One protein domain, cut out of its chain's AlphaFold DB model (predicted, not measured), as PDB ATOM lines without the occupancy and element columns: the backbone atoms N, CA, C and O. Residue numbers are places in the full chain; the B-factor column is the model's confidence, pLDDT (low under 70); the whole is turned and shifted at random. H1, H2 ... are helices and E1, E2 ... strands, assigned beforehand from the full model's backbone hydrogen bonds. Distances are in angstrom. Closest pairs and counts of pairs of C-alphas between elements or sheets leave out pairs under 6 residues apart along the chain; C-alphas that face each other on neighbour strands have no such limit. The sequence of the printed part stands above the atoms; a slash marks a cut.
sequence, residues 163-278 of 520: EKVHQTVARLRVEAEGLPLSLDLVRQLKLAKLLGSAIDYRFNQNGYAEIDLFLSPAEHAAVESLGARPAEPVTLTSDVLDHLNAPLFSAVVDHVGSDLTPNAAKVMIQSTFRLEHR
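AT A GLANCE: This is residues 163 to 278 of the 520 residues of an uncharacterized protein of Acidimicrobiales bacterium (UniProt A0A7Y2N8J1). A twisted sheet of four strands has H1, H2 and H4 over one face, with small H3 beside H4, off the sheet. E1 and E4 are its long strands, and their paired ends at residues 163 and 278 make one end of the longest axis. The 116 printed residues run E1, H1, E2, E3, H2, H3, H4, E4, with sheet order E2, E3, E1, E4, all antiparallel. The class is mixed; the whole is compact, radius of gyration of the C-alphas 13.5 A, spans 40 by 30 by 27 A.

IN THESE COORDINATES: Find C-alpha 163 at (250.587, 242.318, 352.174); there E1, residues 163 to 175, begins its 34.7 A, bending by 60 degrees at residue 166. Next come H1, 185 to 195, 15.4 A, E2, 198 to 203, E3, 209 to 215, H2, 217 to 224, and H3, 238 to 243. H4, 247 to 259, covers 18.1 A, and E4, 266 to 278, covers 34.5 A to C-alpha 278 at (254.462, 244.677, 351.896).

HOW THE PARTS SIT: Between E1 and E4 look for N 169 and O 273, 2.8 A; between E3 and E1, N 172 and O 211, 2.8 A; and in the hairpin E2 and E3, N 202 and O 210, 2.9 A. E1, H1, E2 form a split strand-helix-strand unit, two strands running the same way with E3 between them, its crossover right-handed. H1 and H4 only just touch, with 3 pairs of C-alphas within 8 A, the closest Leu 195 and Val 252 at 6.7 A. H4 runs along the strands, 27 degrees to E1 on the local plane. Every O i to N i+4 pair is within hydrogen-bond range in H2, H3 and H4, and 6 of 7 in H1.

THE WHOLE: The C-alphas of Glu 163 and Pro 262 are farthest apart, 43.0 A. The printed part has no cut; the link H2 to H3 is long. Residues 189 and 192 to 199 are under pLDDT 70.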
ATOM      1  N   GLU A 163     250.095 242.616 350.833       92.38
ATOM      2  CA  GLU A 163     250.587 242.318 352.174       92.38
ATOM      3  C   GLU A 163     250.474 240.819 352.461       92.38
ATOM      4  O   GLU A 163     249.462 240.180 352.166       92.38
ATOM      5  N   LYS A 164     251.526 240.240 353.044       92.12
ATOM      6  CA  LYS A 164     251.517 238.846 353.495       92.12
ATOM      7  C   LYS A 164     252.275 238.706 354.799       92.12
ATOM      8  O   LYS A 164     253.500 238.849 354.840       92.12
ATOM      9  N   VAL A 165     251.545 238.335 355.843       90.75
ATOM     10  CA  VAL A 165     252.104 238.029 357.159       90.75
ATOM     11  C   VAL A 165     252.702 236.623 357.149       90.75
ATOM     12  O   VAL A 165     252.014 235.627 356.913       90.75
ATOM     13  N   HIS A 166     254.003 236.516 357.420       87.12
ATOM     14  CA  HIS A 166     254.684 235.221 357.501       87.12
ATOM     15  C   HIS A 166     254.675 234.661 358.912       87.12
ATOM     16  O   HIS A 166     254.518 233.447 359.073       87.12
ATOM     17  N   GLN A 167     254.895 235.533 359.900       86.50
ATOM     18  CA  GLN A 167     255.008 235.209 361.319       86.50
ATOM     19  C   GLN A 167     254.598 236.407 362.183       86.50
ATOM     20  O   GLN A 167     254.773 237.557 361.786       86.50
ATOM     21  N   THR A 168     254.140 236.125 363.395       90.56
ATOM     22  CA  THR A 168     253.837 237.097 364.451       90.56
ATOM     23  C   THR A 168     254.860 236.973 365.571       90.56
ATOM     24  O   THR A 168     255.196 235.852 365.959       90.56
ATOM     25  N   VAL A 169     255.383 238.091 366.072       90.50
ATOM     26  CA  VAL A 169     256.483 238.123 367.046       90.50
ATOM     27  C   VAL A 169     256.126 239.009 368.238       90.50
ATOM     28  O   VAL A 169     255.572 240.090 368.063       90.50
ATOM     29  N   ALA A 170     256.499 238.575 369.440       92.69
ATOM     30  CA  ALA A 170     256.625 239.428 370.616       92.69
ATOM     31  C   ALA A 170     258.098 239.552 371.007       92.69
ATOM     32  O   ALA A 170     258.814 238.553 371.092       92.69
ATOM     33  N   ARG A 171     258.550 240.779 371.251       93.44
ATOM     34  CA  ARG A 171     259.882 241.073 371.771       93.44
ATOM     35  C   ARG A 171     259.813 241.258 373.270       93.44
ATOM     36  O   ARG A 171     259.159 242.182 373.756       93.44
ATOM     37  N   LEU A 172     260.528 240.404 373.985       93.62
ATOM     38  CA  LEU A 172     260.744 240.550 375.412       93.62
ATOM     39  C   LEU A 172     261.999 241.377 375.678       93.62
ATOM     40  O   LEU A 172     263.018 241.168 375.025       93.62
ATOM     41  N   ARG A 173     261.929 242.254 376.678       94.69
ATOM     42  CA  ARG A 173     263.071 242.874 377.349       94.69
ATOM     43  C   ARG A 173     263.280 242.158 378.676       94.69
ATOM     44  O   ARG A 173     262.361 242.074 379.488       94.69
ATOM     45  N   VAL A 174     264.482 241.647 378.884       93.88
ATOM     46  CA  VAL A 174     264.878 240.914 380.085       93.88
ATOM     47  C   VAL A 174     265.959 241.709 380.791       93.88
ATOM     48  O   VAL A 174     266.998 242.005 380.204       93.88
ATOM     49  N   GLU A 175     265.712 242.048 382.047       95.00
ATOM     50  CA  GLU A 175     266.652 242.753 382.913       95.00
ATOM     51  C   GLU A 175     267.048 241.849 384.071       95.00
ATOM     52  O   GLU A 175     266.200 241.400 384.842       95.00
ATOM     53  N   ALA A 176     268.341 241.571 384.175       92.81
ATOM     54  CA  ALA A 176     268.927 240.820 385.270       92.81
ATOM     55  C   ALA A 176     270.432 241.086 385.332       92.81
ATOM     56  O   ALA A 176     271.077 241.343 384.311       92.81
ATOM     57  N   GLU A 177     271.008 240.977 386.525       89.88
ATOM     58  CA  GLU A 177     272.459 240.966 386.674       89.88
ATOM     59  C   GLU A 177     273.059 239.702 386.044       89.88
ATOM     60  O   GLU A 177     272.517 238.603 386.169       89.88
ATOM     61  N   GLY A 178     274.204 239.849 385.371       87.69
ATOM     62  CA  GLY A 178     274.932 238.712 384.800       87.69
ATOM     63  C   GLY A 178     274.278 238.081 383.565       87.69
ATOM     64  O   GLY A 178     274.567 236.924 383.250       87.69
ATOM     65  N   LEU A 179     273.414 238.812 382.852       89.38
ATOM     66  CA  LEU A 179     272.896 238.365 381.559       89.38
ATOM     67  C   LEU A 179     274.052 238.046 380.593       89.38
ATOM     68  O   LEU A 179     274.993 238.834 380.461       89.38
ATOM     69  N   PRO A 180     274.008 236.900 379.891       86.81
ATOM     70  CA  PRO A 180     275.086 236.529 378.990       86.81
ATOM     71  C   PRO A 180     275.122 237.465 377.774       86.81
ATOM     72  O   PRO A 180     274.086 237.802 377.211       86.81
ATOM     73  N   LEU A 181     276.310 237.841 377.295       85.94
ATOM     74  CA  LEU A 181     276.431 238.657 376.072       85.94
ATOM     75  C   LEU A 181     275.879 237.933 374.832       85.94
ATOM     76  O   LEU A 181     275.367 238.550 373.901       85.94
ATOM     77  N   SER A 182     275.970 236.604 374.829       85.06
ATOM     78  CA  SER A 182     275.386 235.731 373.817       85.06
ATOM     79  C   SER A 182     274.979 234.403 374.445       85.06
ATOM     80  O   SER A 182     275.566 233.961 375.433       85.06
ATOM     81  N   LEU A 183     273.968 233.754 373.877       82.12
ATOM     82  CA  LEU A 183     273.610 232.399 374.274       82.12
ATOM     83  C   LEU A 183     274.495 231.400 373.534       82.12
ATOM     84  O   LEU A 183     274.602 231.466 372.311       82.12
ATOM     85  N   ASP A 184     275.068 230.445 374.262       79.38
ATOM     86  CA  ASP A 184     275.693 229.275 373.651       79.38
ATOM     87  C   ASP A 184     274.655 228.419 372.895       79.38
ATOM     88  O   ASP A 184     273.440 228.547 373.088       79.38
ATOM     89  N   LEU A 185     275.130 227.519 372.028       71.75
ATOM     90  CA  LEU A 185     274.268 226.656 371.214       71.75
ATOM     91  C   LEU A 185     273.283 225.839 372.069       71.75
ATOM     92  O   LEU A 185     272.146 225.621 371.666       71.75
ATOM     93  N   VAL A 186     273.693 225.402 373.261       75.56
ATOM     94  CA  VAL A 186     272.870 224.592 374.169       75.56
ATOM     95  C   VAL A 186     271.702 225.425 374.698       75.56
ATOM     96  O   VAL A 186     270.563 224.965 374.644       75.56
ATOM     97  N   ARG A 187     271.944 226.653 375.164       75.56
ATOM     98  CA  ARG A 187     270.920 227.592 375.646       75.56
ATOM     99  C   ARG A 187     270.005 228.059 374.519       75.56
ATOM    100  O   ARG A 187     268.792 228.083 374.713       75.56
ATOM    101  N   GLN A 188     270.555 228.338 373.336       73.94
ATOM    102  CA  GLN A 188     269.758 228.641 372.144       73.94
ATOM    103  C   GLN A 188     268.835 227.474 371.789       73.94
ATOM    104  O   GLN A 188     267.645 227.677 371.572       73.94
ATOM    105  N   LEU A 189     269.350 226.241 371.800       69.88
ATOM    106  CA  LEU A 189     268.544 225.049 371.553       69.88
ATOM    107  C   LEU A 189     267.518 224.802 372.660       69.88
ATOM    108  O   LEU A 189     266.423 224.362 372.338       69.88
ATOM    109  N   LYS A 190     267.821 225.072 373.940       71.56
ATOM    110  CA  LYS A 190     266.841 224.981 375.042       71.56
ATOM    111  C   LYS A 190     265.684 225.943 374.821       71.56
ATOM    112  O   LYS A 190     264.541 225.500 374.837       71.56
ATOM    113  N   LEU A 191     265.985 227.212 374.551       70.19
ATOM    114  CA  LEU A 191     264.981 228.236 374.263       70.19
ATOM    115  C   LEU A 191     264.198 227.913 372.989       70.19
ATOM    116  O   LEU A 191     262.975 227.970 372.993       70.19
ATOM    117  N   ALA A 192     264.860 227.472 371.920       68.44
ATOM    118  CA  ALA A 192     264.167 227.025 370.717       68.44
ATOM    119  C   ALA A 192     263.238 225.833 371.018       68.44
ATOM    120  O   ALA A 192     262.072 225.855 370.629       68.44
ATOM    121  N   LYS A 193     263.723 224.820 371.756       63.91
ATOM    122  CA  LYS A 193     263.008 223.569 372.078       63.91
ATOM    123  C   LYS A 193     261.816 223.740 372.995       63.91
ATOM    124  O   LYS A 193     260.796 223.090 372.778       63.91
ATOM    125  N   LEU A 194     261.956 224.564 374.025       62.03
ATOM    126  CA  LEU A 194     260.875 224.852 374.958       62.03
ATOM    127  C   LEU A 194     259.663 225.452 374.244       62.03
ATOM    128  O   LEU A 194     258.540 225.280 374.705       62.03
ATOM    129  N   LEU A 195     259.900 226.134 373.123       53.97
ATOM    130  CA  LEU A 195     258.990 227.167 372.664       53.97
ATOM    131  C   LEU A 195     258.530 226.988 371.222       53.97
ATOM    132  O   LEU A 195     257.544 227.593 370.815       53.97
ATOM    133  N   GLY A 196     259.255 226.204 370.416       55.66
ATOM    134  CA  GLY A 196     259.060 226.198 368.969       55.66
ATOM    135  C   GLY A 196     259.032 227.619 368.395       55.66
ATOM    136  O   GLY A 196     258.323 227.840 367.418       55.66
ATOM    137  N   SER A 197     259.689 228.598 369.043       57.62
ATOM    138  CA  SER A 197     259.416 230.018 368.789       57.62
ATOM    139  C   SER A 197     260.524 231.038 369.084       57.62
ATOM    140  O   SER A 197     260.436 232.130 368.532       57.62
ATOM    141  N   ALA A 198     261.564 230.750 369.872       59.91
ATOM    142  CA  ALA A 198     262.648 231.723 370.071       59.91
ATOM    143  C   ALA A 198     263.592 231.762 368.857       59.91
ATOM    144  O   ALA A 198     264.041 230.713 368.394       59.91
ATOM    145  N   ILE A 199     263.912 232.958 368.351       66.12
ATOM    146  CA  ILE A 199     264.746 233.114 367.138       66.12
ATOM    147  C   ILE A 199     266.038 233.863 367.419       66.12
ATOM    148  O   ILE A 199     267.051 233.596 366.779       66.12
ATOM    149  N   ASP A 200     265.993 234.850 368.312       78.62
ATOM    150  CA  ASP A 200     267.063 235.833 368.418       78.62
ATOM    151  C   ASP A 200     267.147 236.337 369.857       78.62
ATOM    152  O   ASP A 200     266.205 236.943 370.366       78.62
ATOM    153  N   TYR A 201     268.276 236.051 370.504       86.50
ATOM    154  CA  TYR A 201     268.684 236.663 371.763       86.50
ATOM    155  C   TYR A 201     269.730 237.722 371.445       86.50
ATOM    156  O   TYR A 201     270.715 237.434 370.758       86.50
ATOM    157  N   ARG A 202     269.542 238.933 371.963       87.50
ATOM    158  CA  ARG A 202     270.474 240.042 371.755       87.50
ATOM    159  C   ARG A 202     270.740 240.743 373.074       87.50
ATOM    160  O   ARG A 202     269.813 241.260 373.680       87.50
ATOM    161  N   PHE A 203     271.999 240.810 373.490       87.31
ATOM    162  CA  PHE A 203     272.383 241.682 374.595       87.31
ATOM    163  C   PHE A 203     272.499 243.127 374.094       87.31
ATOM    164  O   PHE A 203     273.216 243.410 373.131       87.31
ATOM    165  N   ASN A 204     271.753 244.030 374.716       87.00
ATOM    166  CA  ASN A 204     271.738 245.452 374.421       87.00
ATOM    167  C   ASN A 204     272.848 246.155 375.216       87.00
ATOM    168  O   ASN A 204     273.115 245.814 376.367       87.00
ATOM    169  N   GLN A 205     273.472 247.175 374.626       81.31
ATOM    170  CA  GLN A 205     274.530 247.958 375.279       81.31
ATOM    171  C   GLN A 205     274.052 248.661 376.559       81.31
ATOM    172  O   GLN A 205     274.856 248.940 377.438       81.31
ATOM    173  N   ASN A 206     272.741 248.878 376.694       85.00
ATOM    174  CA  ASN A 206     272.113 249.438 377.889       85.00
ATOM    175  C   ASN A 206     271.928 248.417 379.035       85.00
ATOM    176  O   ASN A 206     271.194 248.693 379.980       85.00
ATOM    177  N   GLY A 207     272.536 247.228 378.955       89.12
ATOM    178  CA  GLY A 207     272.570 246.262 380.060       89.12
ATOM    179  C   GLY A 207     271.363 245.324 380.172       89.12
ATOM    180  O   GLY A 207     271.215 244.652 381.187       89.12
ATOM    181  N   TYR A 208     270.509 245.247 379.149       92.44
ATOM    182  CA  TYR A 208     269.365 244.325 379.098       92.44
ATOM    183  C   TYR A 208     269.455 243.385 377.896       92.44
ATOM    184  O   TYR A 208     270.154 243.672 376.929       92.44
ATOM    185  N   ALA A 209     268.727 242.270 377.922       91.38
ATOM    186  CA  ALA A 209     268.613 241.366 376.782       91.38
ATOM    187  C   ALA A 209     267.263 241.523 376.072       91.38
ATOM    188  O   ALA A 209     266.232 241.719 376.709       91.38
ATOM    189  N   GLU A 210     267.263 241.406 374.749       92.12
ATOM    190  CA  GLU A 210     266.063 241.297 373.926       92.12
ATOM    191  C   GLU A 210     265.893 239.855 373.449       92.12
ATOM    192  O   GLU A 210     266.857 239.242 372.980       92.12
ATOM    193  N   ILE A 211     264.672 239.328 373.532       90.00
ATOM    194  CA  ILE A 211     264.328 237.987 373.050       90.00
ATOM    195  C   ILE A 211     263.119 238.081 372.122       90.00
ATOM    196  O   ILE A 211     262.035 238.465 372.554       90.00
ATOM    197  N   ASP A 212     263.297 237.703 370.856       88.94
ATOM    198  CA  ASP A 212     262.207 237.650 369.877       88.94
ATOM    199  C   ASP A 212     261.525 236.267 369.916       88.94
ATOM    200  O   ASP A 212     262.153 235.238 369.634       88.94
ATOM    201  N   LEU A 213     260.233 236.257 370.260       87.00
ATOM    202  CA  LEU A 213     259.381 235.073 370.389       87.00
ATOM    203  C   LEU A 213     258.325 235.024 369.292       87.00
ATOM    204  O   LEU A 213     257.500 235.925 369.183       87.00
ATOM    205  N   PHE A 214     258.279 233.939 368.527       86.06
ATOM    206  CA  PHE A 214     257.163 233.687 367.627       86.06
ATOM    207  C   PHE A 214     255.892 233.284 368.372       86.06
ATOM    208  O   PHE A 214     255.860 232.309 369.120       86.06
ATOM    209  N   LEU A 215     254.799 233.960 368.061       85.50
ATOM    210  CA  LEU A 215     253.489 233.663 368.621       85.50
ATOM    211  C   LEU A 215     252.599 233.000 367.575       85.50
ATOM    212  O   LEU A 215     252.813 233.159 366.369       85.50
ATOM    213  N   SER A 216     251.603 232.243 368.030       83.62
ATOM    214  CA  SER A 216     250.432 231.955 367.195       83.62
ATOM    215  C   SER A 216     249.617 233.244 366.975       83.62
ATOM    216  O   SER A 216     249.772 234.187 367.752       83.62
ATOM    217  N   PRO A 217     248.734 233.322 365.962       86.62
ATOM    218  CA  PRO A 217     247.892 234.505 365.765       86.62
ATOM    219  C   PRO A 217     247.033 234.857 366.991       86.62
ATOM    220  O   PRO A 217     246.928 236.029 367.342       86.62
ATOM    221  N   ALA A 218     246.479 233.849 367.675       87.62
ATOM    222  CA  ALA A 218     245.677 234.041 368.884       87.62
ATOM    223  C   ALA A 218     246.514 234.592 370.051       87.62
ATOM    224  O   ALA A 218     246.119 235.562 370.692       87.62
ATOM    225  N   GLU A 219     247.705 234.029 370.285       89.25
ATOM    226  CA  GLU A 219     248.615 234.534 371.318       89.25
ATOM    227  C   GLU A 219     249.145 235.925 370.977       89.25
ATOM    228  O   GLU A 219     249.274 236.756 371.867       89.25
ATOM    229  N   HIS A 220     249.414 236.211 369.700       92.31
ATOM    230  CA  HIS A 220     249.809 237.551 369.278       92.31
ATOM    231  C   HIS A 220     248.719 238.565 369.590       92.31
ATOM    232  O   HIS A 220     249.034 239.588 370.175       92.31
ATOM    233  N   ALA A 221     247.457 238.282 369.252       92.19
ATOM    234  CA  ALA A 221     246.345 239.177 369.562       92.19
ATOM    235  C   ALA A 221     246.190 239.401 371.078       92.19
ATOM    236  O   ALA A 221     246.013 240.535 371.521       92.19
ATOM    237  N   ALA A 222     246.324 238.340 371.884       91.75
ATOM    238  CA  ALA A 222     246.279 238.440 373.341       91.75
ATOM    239  C   ALA A 222     247.427 239.304 373.895       91.75
ATOM    240  O   ALA A 222     247.193 240.202 374.697       91.75
ATOM    241  N   VAL A 223     248.658 239.085 373.434       92.44
ATOM    242  CA  VAL A 223     249.846 239.832 373.883       92.44
ATOM    243  C   VAL A 223     249.836 241.280 373.372       92.44
ATOM    244  O   VAL A 223     250.200 242.196 374.104       92.44
ATOM    245  N   GLU A 224     249.383 241.513 372.142       94.75
ATOM    246  CA  GLU A 224     249.226 242.842 371.535       94.75
ATOM    247  C   GLU A 224     248.209 243.698 372.301       94.75
ATOM    248  O   GLU A 224     248.421 244.901 372.458       94.75
ATOM    249  N   SER A 225     247.162 243.082 372.868       94.75
ATOM    250  CA  SER A 225     246.147 243.784 373.668       94.75
ATOM    251  C   SER A 225     246.690 244.459 374.934       94.75
ATOM    252  O   SER A 225     246.049 245.359 375.473       94.75
ATOM    253  N   LEU A 226     247.896 244.083 375.377       94.56
ATOM    254  CA  LEU A 226     248.582 244.716 376.507       94.56
ATOM    255  C   LEU A 226     249.117 246.115 376.167       94.56
ATOM    256  O   LEU A 226     249.516 246.846 377.067       94.56
ATOM    257  N   GLY A 227     249.167 246.487 374.883       94.44
ATOM    258  CA  GLY A 227     249.532 247.836 374.448       94.44
ATOM    259  C   GLY A 227     251.006 248.205 374.638       94.44
ATOM    260  O   GLY A 227     251.334 249.389 374.625       94.44
ATOM    261  N   ALA A 228     251.896 247.221 374.799       92.94
ATOM    262  CA  ALA A 228     253.321 247.454 375.027       92.94
ATOM    263  C   ALA A 228     253.989 248.221 373.872       92.94
ATOM    264  O   ALA A 228     253.841 247.870 372.697       92.94
ATOM    265  N   ARG A 229     254.782 249.240 374.218       88.75
ATOM    266  CA  ARG A 229     255.558 250.053 373.267       88.75
ATOM    267  C   ARG A 229     257.021 250.116 373.704       88.75
ATOM    268  O   ARG A 229     257.291 250.045 374.898       88.75
ATOM    269  N   PRO A 230     257.985 250.350 372.794       84.12
ATOM    270  CA  PRO A 230     259.394 250.434 373.183       84.12
ATOM    271  C   PRO A 230     259.691 251.477 374.272       84.12
ATOM    272  O   PRO A 230     260.558 251.236 375.110       84.12
ATOM    273  N   ALA A 231     258.972 252.606 374.268       86.44
ATOM    274  CA  ALA A 231     259.077 253.650 375.292       86.44
ATOM    275  C   ALA A 231     258.342 253.296 376.600       86.44
ATOM    276  O   ALA A 231     258.704 253.792 377.661       86.44
ATOM    277  N   GLU A 232     257.338 252.422 376.523       92.81
ATOM    278  CA  GLU A 232     256.443 252.043 377.619       92.81
ATOM    279  C   GLU A 232     256.308 250.508 377.653       92.81
ATOM    280  O   GLU A 232     255.282 249.949 377.246       92.81
ATOM    281  N   PRO A 233     257.378 249.786 378.047       94.50
ATOM    282  CA  PRO A 233     257.341 248.333 378.109       94.50
ATOM    283  C   PRO A 233     256.435 247.864 379.255       94.50
ATOM    284  O   PRO A 233     256.433 248.438 380.345       94.50
ATOM    285  N   VAL A 234     255.703 246.774 379.037       96.44
ATOM    286  CA  VAL A 234     254.772 246.211 380.029       96.44
ATOM    287  C   VAL A 234     255.474 245.122 380.828       96.44
ATOM    288  O   VAL A 234     255.989 244.165 380.254       96.44
ATOM    289  N   THR A 235     255.495 245.248 382.156       96.25
ATOM    290  CA  THR A 235     256.077 244.217 383.032       96.25
ATOM    291  C   THR A 235     255.158 243.005 383.125       96.25
ATOM    292  O   THR A 235     253.965 243.144 383.375       96.25
ATOM    293  N   LEU A 236     255.725 241.816 382.932       93.94
ATOM    294  CA  LEU A 236     254.995 240.555 382.966       93.94
ATOM    295  C   LEU A 236     255.011 239.971 384.378       93.94
ATOM    296  O   LEU A 236     255.931 239.247 384.752       93.94
ATOM    297  N   THR A 237     254.004 240.317 385.172       90.75
ATOM    298  CA  THR A 237     253.759 239.700 386.482       90.75
ATOM    299  C   THR A 237     252.929 238.425 386.330       90.75
ATOM    300  O   THR A 237     252.287 238.222 385.299       90.75
ATOM    301  N   SER A 238     252.900 237.575 387.362       85.94
ATOM    302  CA  SER A 238     252.041 236.380 387.374       85.94
ATOM    303  C   SER A 238     250.573 236.726 387.113       85.94
ATOM    304  O   SER A 238     249.953 236.086 386.275       85.94
ATOM    305  N   ASP A 239     250.064 237.813 387.704       88.00
ATOM    306  CA  ASP A 239     248.693 238.274 387.462       88.00
ATOM    307  C   ASP A 239     248.451 238.603 385.984       88.00
ATOM    308  O   ASP A 239     247.453 238.179 385.411       88.00
ATOM    309  N   VAL A 240     249.373 239.317 385.326       89.19
ATOM    310  CA  VAL A 240     249.252 239.625 383.889       89.19
ATOM    311  C   VAL A 240     249.240 238.337 383.060       89.19
ATOM    312  O   VAL A 240     248.425 238.198 382.150       89.19
ATOM    313  N   LEU A 241     250.113 237.380 383.390       87.44
ATOM    314  CA  LEU A 241     250.229 236.098 382.689       87.44
ATOM    315  C   LEU A 241     249.025 235.171 382.891       87.44
ATOM    316  O   LEU A 241     248.693 234.432 381.964       87.44
ATOM    317  N   ASP A 242     248.373 235.220 384.052       83.56
ATOM    318  CA  ASP A 242     247.197 234.403 384.371       83.56
ATOM    319  C   ASP A 242     245.934 234.894 383.645       83.56
ATOM    320  O   ASP A 242     245.057 234.095 383.312       83.56
ATOM    321  N   HIS A 243     245.854 236.196 383.345       84.81
ATOM    322  CA  HIS A 243     244.757 236.785 382.566       84.81
ATOM    323  C   HIS A 243     244.998 236.724 381.048       84.81
ATOM    324  O   HIS A 243     244.067 236.905 380.258       84.81
ATOM    325  N   LEU A 244     246.232 236.450 380.619       84.06
ATOM    326  CA  LEU A 244     246.565 236.228 379.218       84.06
ATOM    327  C   LEU A 244     246.122 234.827 378.793       84.06
ATOM    328  O   LEU A 244     246.646 233.817 379.260       84.06
ATOM    329  N   ASN A 245     245.230 234.747 377.804       81.44
ATOM    330  CA  ASN A 245     244.912 233.490 377.120       81.44
ATOM    331  C   ASN A 245     246.051 233.066 376.161       81.44
ATOM    332  O   ASN A 245     245.844 232.869 374.964       81.44
ATOM    333  N   ALA A 246     247.282 232.996 376.681       81.56
ATOM    334  CA  ALA A 246     248.504 232.725 375.934       81.56
ATOM    335  C   ALA A 246     249.430 231.753 376.699       81.56
ATOM    336  O   ALA A 246     250.491 232.133 377.194       81.56
ATOM    337  N   PRO A 247     249.040 230.472 376.834       77.56
ATOM    338  CA  PRO A 247     249.705 229.531 377.734       77.56
ATOM    339  C   PRO A 247     251.132 229.157 377.313       77.56
ATOM    340  O   PRO A 247     251.934 228.788 378.176       77.56
ATOM    341  N   LEU A 248     251.469 229.212 376.015       75.19
ATOM    342  CA  LEU A 248     252.852 228.991 375.583       75.19
ATOM    343  C   LEU A 248     253.681 230.224 375.908       75.19
ATOM    344  O   LEU A 248     254.763 230.073 376.465       75.19
ATOM    345  N   PHE A 249     253.151 231.419 375.634       82.94
ATOM    346  CA  PHE A 249     253.790 232.676 376.014       82.94
ATOM    347  C   PHE A 249     254.110 232.736 377.516       82.94
ATOM    348  O   PHE A 249     255.272 232.936 377.867       82.94
ATOM    349  N   SER A 250     253.143 232.467 378.399       83.19
ATOM    350  CA  SER A 250     253.366 232.492 379.854       83.19
ATOM    351  C   SER A 250     254.447 231.497 380.290       83.19
ATOM    352  O   SER A 250     255.349 231.848 381.046       83.19
ATOM    353  N   ALA A 251     254.454 230.285 379.720       78.44
ATOM    354  CA  ALA A 251     255.497 229.298 380.000       78.44
ATOM    355  C   ALA A 251     256.900 229.746 379.541       78.44
ATOM    356  O   ALA A 251     257.896 229.362 380.159       78.44
ATOM    357  N   VAL A 252     256.995 230.541 378.466       79.50
ATOM    358  CA  VAL A 252     258.264 231.147 378.032       79.50
ATOM    359  C   VAL A 252     258.762 232.123 379.075       79.50
ATOM    360  O   VAL A 252     259.930 232.081 379.446       79.50
ATOM    361  N   VAL A 253     257.879 233.018 379.499       85.19
ATOM    362  CA  VAL A 253     258.205 234.124 380.392       85.19
ATOM    363  C   VAL A 253     258.684 233.583 381.730       85.19
ATOM    364  O   VAL A 253     259.731 234.015 382.202       85.19
ATOM    365  N   ASP A 254     258.009 232.561 382.259       82.56
ATOM    366  CA  ASP A 254     258.432 231.858 383.471       82.56
ATOM    367  C   ASP A 254     259.846 231.275 383.327       82.56
ATOM    368  O   ASP A 254     260.699 231.478 384.189       82.56
ATOM    369  N   HIS A 255     260.128 230.583 382.215       79.19
ATOM    370  CA  HIS A 255     261.444 229.987 381.971       79.19
ATOM    371  C   HIS A 255     262.542 231.042 381.798       79.19
ATOM    372  O   HIS A 255     263.639 230.902 382.335       79.19
ATOM    373  N   VAL A 256     262.256 232.105 381.048       83.25
ATOM    374  CA  VAL A 256     263.156 233.250 380.868       83.25
ATOM    375  C   VAL A 256     263.436 233.909 382.223       83.25
ATOM    376  O   VAL A 256     264.587 234.229 382.511       83.25
ATOM    377  N   GLY A 257     262.412 234.047 383.067       83.44
ATOM    378  CA  GLY A 257     262.505 234.610 384.411       83.44
ATOM    379  C   GLY A 257     263.358 233.784 385.378       83.44
ATOM    380  O   GLY A 257     264.046 234.364 386.218       83.44
ATOM    381  N   SER A 258     263.330 232.450 385.259       79.62
ATOM    382  CA  SER A 258     263.953 231.535 386.226       79.62
ATOM    383  C   SER A 258     265.299 230.938 385.806       79.62
ATOM    384  O   SER A 258     266.104 230.610 386.673       79.62
ATOM    385  N   ASP A 259     265.535 230.730 384.503       77.25
ATOM    386  CA  ASP A 259     266.621 229.859 384.024       77.25
ATOM    387  C   ASP A 259     267.728 230.605 383.256       77.25
ATOM    388  O   ASP A 259     268.806 230.041 383.041       77.25
ATOM    389  N   LEU A 260     267.506 231.856 382.830       76.56
ATOM    390  CA  LEU A 260     268.526 232.627 382.100       76.56
ATOM    391  C   LEU A 260     269.639 233.157 383.001       76.56
ATOM    392  O   LEU A 260     270.783 233.250 382.548       76.56
ATOM    393  N   THR A 261     269.321 233.494 384.250       74.19
ATOM    394  CA  THR A 261     270.307 233.956 385.230       74.19
ATOM    395  C   THR A 261     270.051 233.316 386.597       74.19
ATOM    396  O   THR A 261     268.933 232.874 386.853       74.19
ATOM    397  N   PRO A 262     271.059 233.256 387.487       71.31
ATOM    398  CA  PRO A 262     270.872 232.789 388.863       71.31
ATOM    399  C   PRO A 262     269.944 233.694 389.688       71.31
ATOM    400  O   PRO A 262     269.431 233.263 390.718       71.31
ATOM    401  N   ASN A 263     269.757 234.938 389.243       77.75
ATOM    402  CA  ASN A 263     268.973 235.967 389.906       77.75
ATOM    403  C   ASN A 263     267.589 236.087 389.252       77.75
ATOM    404  O   ASN A 263     267.418 235.787 388.068       77.75
ATOM    405  N   ALA A 264     266.600 236.557 390.016       80.81
ATOM    406  CA  ALA A 264     265.266 236.819 389.485       80.81
ATOM    407  C   ALA A 264     265.348 237.857 388.355       80.81
ATOM    408  O   ALA A 264     265.761 238.995 388.585       80.81
ATOM    409  N   ALA A 265     264.973 237.460 387.137       87.88
ATOM    410  CA  ALA A 265     264.969 238.362 385.997       87.88
ATOM    411  C   ALA A 265     263.627 239.087 385.881       87.88
ATOM    412  O   ALA A 265     262.560 238.470 385.929       87.88
ATOM    413  N   LYS A 266     263.674 240.403 385.673       94.06
ATOM    414  CA  LYS A 266     262.495 241.187 385.315       94.06
ATOM    415  C   LYS A 266     262.247 241.023 383.820       94.06
ATOM    416  O   LYS A 266     263.050 241.463 382.996       94.06
ATOM    417  N   VAL A 267     261.129 240.392 383.474       94.44
ATOM    418  CA  VAL A 267     260.716 240.178 382.084       94.44
ATOM    419  C   VAL A 267     259.608 241.164 381.729       94.44
ATOM    420  O   VAL A 267     258.623 241.313 382.451       94.44
ATOM    421  N   MET A 268     259.777 241.861 380.614       96.56
ATOM    422  CA  MET A 268     258.828 242.843 380.103       96.56
ATOM    423  C   MET A 268     258.550 242.578 378.626       96.56
ATOM    424  O   MET A 268     259.439 242.133 377.904       96.56
ATOM    425  N   ILE A 269     257.355 242.900 378.144       95.75
ATOM    426  CA  ILE A 269     257.103 243.016 376.705       95.75
ATOM    427  C   ILE A 269     257.533 244.407 376.274       95.75
ATOM    428  O   ILE A 269     257.070 245.407 376.817       95.75
ATOM    429  N   GLN A 270     258.407 244.465 375.278       94.19
ATOM    430  CA  GLN A 270     258.861 245.711 374.674       94.19
ATOM    431  C   GLN A 270     258.010 246.086 373.458       94.19
ATOM    432  O   GLN A 270     257.725 247.262 373.250       94.19
ATOM    433  N   SER A 271     257.626 245.106 372.637       93.31
ATOM    434  CA  SER A 271     256.751 245.320 371.481       93.31
ATOM    435  C   SER A 271     256.195 244.010 370.926       93.31
ATOM    436  O   SER A 271     256.758 242.934 371.145       93.31
ATOM    437  N   THR A 272     255.123 244.111 370.147       93.00
ATOM    438  CA  THR A 272     254.659 243.075 369.219       93.00
ATOM    439  C   THR A 272     254.815 243.575 367.786       93.00
ATOM    440  O   THR A 272     254.725 244.775 367.521       93.00
ATOM    441  N   PHE A 273     255.130 242.682 366.850       90.19
ATOM    442  CA  PHE A 273     255.222 243.033 365.434       90.19
ATOM    443  C   PHE A 273     255.011 241.826 364.525       90.19
ATOM    444  O   PHE A 273     255.220 240.666 364.894       90.19
ATOM    445  N   ARG A 274     254.628 242.117 363.284       90.69
ATOM    446  CA  ARG A 274     254.434 241.128 362.227       90.69
ATOM    447  C   ARG A 274     255.659 241.096 361.327       90.69
ATOM    448  O   ARG A 274     256.153 242.125 360.878       90.69
ATOM    449  N   LEU A 275     256.164 239.895 361.058       87.88
ATOM    450  CA  LEU A 275     257.117 239.671 359.978       87.88
ATOM    451  C   LEU A 275     256.320 239.491 358.693       87.88
ATOM    452  O   LEU A 275     256.021 238.371 358.276       87.88
ATOM    453  N   GLU A 276     255.953 240.608 358.092       89.19
ATOM    454  CA  GLU A 276     255.229 240.663 356.831       89.19
ATOM    455  C   GLU A 276     256.109 241.241 355.734       89.19
ATOM    456  O   GLU A 276     257.035 242.004 356.006       89.19
ATOM    457  N   HIS A 277     255.840 240.838 354.493       91.25
ATOM    458  CA  HIS A 277     256.252 241.659 353.366       91.25
ATOM    459  C   HIS A 277     255.081 242.523 352.923       91.25
ATOM    460  O   HIS A 277     253.931 242.076 352.949       91.25
ATOM    461  N   ARG A 278     255.403 243.733 352.480       91.62
ATOM    462  CA  ARG A 278     254.462 244.677 351.896       91.62
ATOM    463  C   ARG A 278     255.086 245.286 350.655       91.62
ATOM    464  O   ARG A 278     256.196 245.803 350.727       91.62
TER     465      ARG A 278